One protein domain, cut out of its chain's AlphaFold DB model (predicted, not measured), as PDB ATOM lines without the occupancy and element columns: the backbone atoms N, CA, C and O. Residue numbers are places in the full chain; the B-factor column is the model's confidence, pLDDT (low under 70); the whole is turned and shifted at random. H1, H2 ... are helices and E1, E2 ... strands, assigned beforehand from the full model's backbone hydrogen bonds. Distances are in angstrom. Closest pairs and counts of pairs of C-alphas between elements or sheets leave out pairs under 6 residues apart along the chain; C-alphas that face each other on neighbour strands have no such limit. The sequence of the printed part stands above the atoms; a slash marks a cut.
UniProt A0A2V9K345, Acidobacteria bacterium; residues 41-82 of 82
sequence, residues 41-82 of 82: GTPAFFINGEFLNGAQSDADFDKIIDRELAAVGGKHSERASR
ATOM      1  N   GLY A  41     -48.204 -37.888  -9.992       92.19
ATOM      2  CA  GLY A  41     -48.673 -37.223 -11.201       92.19
ATOM      3  C   GLY A  41     -47.844 -37.635 -12.414       92.19
ATOM      4  O   GLY A  41     -46.782 -38.235 -12.276       92.19
ATOM      5  N   THR A  42     -48.345 -37.341 -13.614       94.12
ATOM      6  CA  THR A  42     -47.646 -37.627 -14.876       94.12
ATOM      7  C   THR A  42     -47.457 -36.343 -15.694       94.12
ATOM      8  O   THR A  42     -48.293 -35.442 -15.595       94.12
ATOM      9  N   PRO A  43     -46.383 -36.241 -16.502       95.69
ATOM     10  CA  PRO A  43     -45.371 -37.274 -16.725       95.69
ATOM     11  C   PRO A  43     -44.369 -37.376 -15.563       95.69
ATOM     12  O   PRO A  43     -44.160 -36.423 -14.822       95.69
ATOM     13  N   ALA A  44     -43.806 -38.564 -15.380       96.38
ATOM     14  CA  ALA A  44     -42.871 -38.904 -14.316       96.38
ATOM     15  C   ALA A  44     -41.882 -39.928 -14.875       96.38
ATOM     16  O   ALA A  44     -42.300 -40.910 -15.494       96.38
ATOM     17  N   PHE A  45     -40.588 -39.691 -14.685       96.69
ATOM     18  CA  PHE A  45     -39.525 -40.484 -15.290       96.69
ATOM     19  C   PHE A  45     -38.551 -40.974 -14.229       96.69
ATOM     20  O   PHE A  45     -38.286 -40.289 -13.245       96.69
ATOM     21  N   PHE A  46     -37.988 -42.154 -14.468       95.94
ATOM     22  CA  PHE A  46     -36.860 -42.676 -13.713       95.94
ATOM     23  C   PHE A  46     -35.736 -42.988 -14.695       95.94
ATOM     24  O   PHE A  46     -35.919 -43.801 -15.600       95.94
ATOM     25  N   ILE A  47     -34.581 -42.347 -14.528       96.25
ATOM     26  CA  ILE A  47     -33.395 -42.560 -15.365       96.25
ATOM     27  C   ILE A  47     -32.358 -43.250 -14.483       96.25
ATOM     28  O   ILE A  47     -31.783 -42.624 -13.601       96.25
ATOM     29  N   ASN A  48     -32.195 -44.568 -14.650       94.56
ATOM     30  CA  ASN A  48     -31.344 -45.415 -13.796       94.56
ATOM     31  C   ASN A  48     -31.588 -45.259 -12.278       94.56
ATOM     32  O   ASN A  48     -30.689 -45.466 -11.471       94.56
ATOM     33  N   GLY A  49     -32.819 -44.928 -11.880       92.94
ATOM     34  CA  GLY A  49     -33.199 -44.702 -10.481       92.94
ATOM     35  C   GLY A  49     -33.260 -43.229 -10.066       92.94
ATOM     36  O   GLY A  49     -33.878 -42.935  -9.047       92.94
ATOM     37  N   GLU A  50     -32.722 -42.299 -10.864       94.06
ATOM     38  CA  GLU A  50     -32.918 -40.860 -10.656       94.06
ATOM     39  C   GLU A  50     -34.354 -40.476 -11.031       94.06
ATOM     40  O   GLU A  50     -34.774 -40.655 -12.179       94.06
ATOM     41  N   PHE A  51     -35.109 -39.935 -10.074       94.56
ATOM     42  CA  PHE A  51     -36.482 -39.492 -10.300       94.56
ATOM     43  C   PHE A  51     -36.525 -38.084 -10.906       94.56
ATOM     44  O   PHE A  51     -36.072 -37.117 -10.294       94.56
ATOM     45  N   LEU A  52     -37.137 -37.965 -12.084       95.50
ATOM     46  CA  LEU A  52     -37.397 -36.704 -12.770       95.50
ATOM     47  C   LEU A  52     -38.912 -36.496 -12.885       95.50
ATOM     48  O   LEU A  52     -39.605 -37.164 -13.657       95.50
ATOM     49  N   ASN A  53     -39.433 -35.577 -12.074       94.75
ATOM     50  CA  ASN A  53     -40.866 -35.339 -11.954       94.75
ATOM     51  C   ASN A  53     -41.361 -34.262 -12.925       94.75
ATOM     52  O   ASN A  53     -40.796 -33.170 -12.978       94.75
ATOM     53  N   GLY A  54     -42.482 -34.514 -13.593       94.38
ATOM     54  CA  GLY A  54     -43.175 -33.543 -14.430       94.38
ATOM     55  C   GLY A  54     -42.652 -33.473 -15.863       94.38
ATOM     56  O   GLY A  54     -41.740 -34.189 -16.277       94.38
ATOM     57  N   ALA A  55     -43.285 -32.601 -16.648       96.25
ATOM     58  CA  ALA A  55     -42.861 -32.311 -18.010       96.25
ATOM     59  C   ALA A  55     -41.621 -31.408 -17.954       96.25
ATOM     60  O   ALA A  55     -41.742 -30.202 -17.752       96.25
ATOM     61  N   GLN A  56     -40.444 -32.015 -18.069       96.50
ATOM     62  CA  GLN A  56     -39.149 -31.336 -18.010       96.50
ATOM     63  C   GLN A  56     -38.601 -31.060 -19.409       96.50
ATOM     64  O   GLN A  56     -39.095 -31.613 -20.394       96.50
ATOM     65  N   SER A  57     -37.603 -30.181 -19.497       97.56
ATOM     66  CA  SER A  57     -36.974 -29.840 -20.774       97.56
ATOM     67  C   SER A  57     -35.999 -30.926 -21.229       97.56
ATOM     68  O   SER A  57     -35.402 -31.604 -20.397       97.56
ATOM     69  N   ASP A  58     -35.761 -31.041 -22.538       97.25
ATOM     70  CA  ASP A  58     -34.764 -31.969 -23.097       97.25
ATOM     71  C   ASP A  58     -33.377 -31.793 -22.450       97.25
ATOM     72  O   ASP A  58     -32.677 -32.771 -22.206       97.25
ATOM     73  N   ALA A  59     -33.004 -30.558 -22.099       97.12
ATOM     74  CA  ALA A  59     -31.736 -30.262 -21.433       97.12
ATOM     75  C   ALA A  59     -31.644 -30.870 -20.021       97.12
ATOM     76  O   ALA A  59     -30.559 -31.273 -19.595       97.12
ATOM     77  N   ASP A  60     -32.763 -30.961 -19.295       96.69
ATOM     78  CA  ASP A  60     -32.804 -31.602 -17.977       96.69
ATOM     79  C   ASP A  60     -32.638 -33.122 -18.095       96.69
ATOM     80  O   ASP A  60     -31.944 -33.730 -17.276       96.69
ATOM     81  N   PHE A  61     -33.210 -33.727 -19.143       97.56
ATOM     82  CA  PHE A  61     -32.974 -35.134 -19.472       97.56
ATOM     83  C   PHE A  61     -31.516 -35.381 -19.855       97.56
ATOM     84  O   PHE A  61     -30.882 -36.244 -19.247       97.56
ATOM     85  N   ASP A  62     -30.979 -34.614 -20.811       97.31
ATOM     86  CA  ASP A  62     -29.600 -34.751 -21.298       97.31
ATOM     87  C   ASP A  62     -28.606 -34.650 -20.131       97.31
ATOM     88  O   ASP A  62     -27.742 -35.508 -19.971       97.31
ATOM     89  N   LYS A  63     -28.798 -33.685 -19.221       96.75
ATOM     90  CA  LYS A  63     -27.957 -33.526 -18.027       96.75
ATOM     91  C   LYS A  63     -27.922 -34.775 -17.141       96.75
ATOM     92  O   LYS A  63     -26.860 -35.118 -16.618       96.75
ATOM     93  N   ILE A  64     -29.070 -35.414 -16.913       96.81
ATOM     94  CA  ILE A  64     -29.144 -36.623 -16.085       96.81
ATOM     95  C   ILE A  64     -28.517 -37.794 -16.840       96.81
ATOM     96  O   ILE A  64     -27.656 -38.475 -16.290       96.81
ATOM     97  N   ILE A  65     -28.881 -37.990 -18.107       96.81
ATOM     98  CA  ILE A  65     -28.378 -39.087 -18.942       96.81
ATOM     99  C   ILE A  65     -26.851 -39.028 -19.069       96.81
ATOM    100  O   ILE A  65     -26.185 -40.031 -18.818       96.81
ATOM    101  N   ASP A  66     -26.284 -37.862 -19.383       96.25
ATOM    102  CA  ASP A  66     -24.836 -37.678 -19.523       96.25
ATOM    103  C   ASP A  66     -24.098 -37.989 -18.216       96.25
ATOM    104  O   ASP A  66     -23.032 -38.611 -18.220       96.25
ATOM    105  N   ARG A  67     -24.686 -37.608 -17.075       95.44
ATOM    106  CA  ARG A  67     -24.139 -37.920 -15.751       95.44
ATOM    107  C   ARG A  67     -24.163 -39.424 -15.472       95.44
ATOM    108  O   ARG A  67     -23.152 -39.960 -15.019       95.44
ATOM    109  N   GLU A  68     -25.276 -40.103 -15.756       95.44
ATOM    110  CA  GLU A  68     -25.395 -41.555 -15.571       95.44
ATOM    111  C   GLU A  68     -24.418 -42.326 -16.480       95.44
ATOM    112  O   GLU A  68     -23.783 -43.285 -16.042       95.44
ATOM    113  N   LEU A  69     -24.229 -41.879 -17.727       96.00
ATOM    114  CA  LEU A  69     -23.267 -42.471 -18.664       96.00
ATOM    115  C   LEU A  69     -21.811 -42.267 -18.216       96.00
ATOM    116  O   LEU A  69     -21.001 -43.198 -18.295       96.00
ATOM    117  N   ALA A  70     -21.473 -41.078 -17.707       94.25
ATOM    118  CA  ALA A  70     -20.143 -40.793 -17.175       94.25
ATOM    119  C   ALA A  70     -19.815 -41.663 -15.947       94.25
ATOM    120  O   ALA A  70     -18.682 -42.136 -15.821       94.25
ATOM    121  N   ALA A  71     -20.801 -41.924 -15.082       88.38
ATOM    122  CA  ALA A  71     -20.644 -42.747 -13.882       88.38
ATOM    123  C   ALA A  71     -20.296 -44.216 -14.191       88.38
ATOM    124  O   ALA A  71     -19.573 -44.850 -13.422       88.38
ATOM    125  N   VAL A  72     -20.751 -44.747 -15.331       86.88
ATOM    126  CA  VAL A  72     -20.469 -46.131 -15.764       86.88
ATOM    127  C   VAL A  72     -19.262 -46.250 -16.707       86.88
ATOM    128  O   VAL A  72     -18.978 -47.333 -17.217       86.88
ATOM    129  N   GLY A  73     -18.523 -45.159 -16.947       71.50
ATOM    130  CA  GLY A  73     -17.360 -45.147 -17.841       71.50
ATOM    131  C   GLY A  73     -17.711 -45.186 -19.334       71.50
ATOM    132  O   GLY A  73     -16.834 -45.441 -20.165       71.50
ATOM    133  N   GLY A  74     -18.971 -44.913 -19.689       58.62
ATOM    134  CA  GLY A  74     -19.443 -44.805 -21.063       58.62
ATOM    135  C   GLY A  74     -18.913 -43.539 -21.724       58.62
ATOM    136  O   GLY A  74     -19.603 -42.529 -21.807       58.62
ATOM    137  N   LYS A  75     -17.672 -43.574 -22.212       48.41
ATOM    138  CA  LYS A  75     -17.162 -42.550 -23.126       48.41
ATOM    139  C   LYS A  75     -17.845 -42.717 -24.482       48.41
ATOM    140  O   LYS A  75     -17.274 -43.351 -25.365       48.41
ATOM    141  N   HIS A  76     -19.010 -42.103 -24.676       51.28
ATOM    142  CA  HIS A  76     -19.385 -41.675 -26.020       51.28
ATOM    143  C   HIS A  76     -18.936 -40.227 -26.217       51.28
ATOM    144  O   HIS A  76     -19.643 -39.258 -25.966       51.28
ATOM    145  N   SER A  77     -17.686 -40.110 -26.667       52.72
ATOM    146  CA  SER A  77     -17.330 -39.083 -27.642       52.72
ATOM    147  C   SER A  77     -18.370 -39.129 -28.769       52.72
ATOM    148  O   SER A  77     -18.682 -40.230 -29.216       52.72
ATOM    149  N   GLU A  78     -18.840 -37.957 -29.210       57.31
ATOM    150  CA  GLU A  78     -19.810 -37.689 -30.299       57.31
ATOM    151  C   GLU A  78     -21.230 -37.254 -29.882       57.31
ATOM    152  O   GLU A  78     -22.239 -37.857 -30.229       57.31
ATOM    153  N   ARG A  79     -21.313 -36.068 -29.267       56.25
ATOM    154  CA  ARG A  79     -22.330 -35.066 -29.644       56.25
ATOM    155  C   ARG A  79     -21.688 -33.682 -29.793       56.25
ATOM    156  O   ARG A  79     -22.198 -32.675 -29.329       56.25
ATOM    157  N   ALA A  80     -20.522 -33.647 -30.441       49.75
ATOM    158  CA  ALA A  80     -20.113 -32.463 -31.186       49.75
ATOM    159  C   ALA A  80     -20.973 -32.432 -32.460       49.75
ATOM    160  O   ALA A  80     -21.104 -33.460 -33.119       49.75
ATOM    161  N   SER A  81     -21.555 -31.272 -32.771       45.16
ATOM    162  CA  SER A  81     -22.459 -31.003 -33.904       45.16
ATOM    163  C   SER A  81     -23.958 -31.224 -33.656       45.16
ATOM    164  O   SER A  81     -24.635 -31.902 -34.428       45.16
ATOM    165  N   ARG A  82     -24.499 -30.538 -32.644       46.69
ATOM    166  CA  ARG A  82     -25.625 -29.611 -32.852       46.69
ATOM    167  C   ARG A  82     -25.352 -28.316 -32.108       46.69
ATOM    168  O   ARG A  82     -24.758 -28.412 -31.014       46.69
TER     169      ARG A  82
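What this domain is: This is residues 41 to 82 of the 82 residues of a protein of Acidobacteria bacterium (UniProt A0A2V9K345). A small, flat, open shape: a short hairpin of strands E1 and E2, one helix H1 beside it, and a tail that turns back past the helix's far end, where residues 77 to 82 stick out free. The printed part has 42 residues, with E1, E2 and H1 in that order, in a mixed class with an antiparallel sheet E1 - E2. It is loose, with a radius of gyration of the C-alphas of 11.9 A, and spans 35 by 24 by 8 A.

How they stand to each other: Look first at E1, residues 44 to 47, and E2, residues 50 to 53: this hairpin is antiparallel at 160 degrees, with N 45 and O 52 within hydrogen-bond range at 2.9 A. Next find H1, residues 58 to 71, where every O i to N i+4 pair is within hydrogen-bond range. Its closest C-alphas to E1 are Ile 65 and Ile 47, 7.1 A apart; to E2, Ile 64 and Glu 50, 7.9 A.

Where its parts are: Find C-alpha 44 at (-42.871, -38.904, -14.316); E1 runs 10.2 A from there, and E2 9.8 A. H1 runs 20.0 A to C-alpha 71 at (-20.644, -42.747, -13.882).

The domain as a whole: The farthest C-alphas, of Gly 41 and Ser 77, are 35.4 A apart. The printed part has no cut; both links are tight. Residues 74 to 82 have pLDDT under 70.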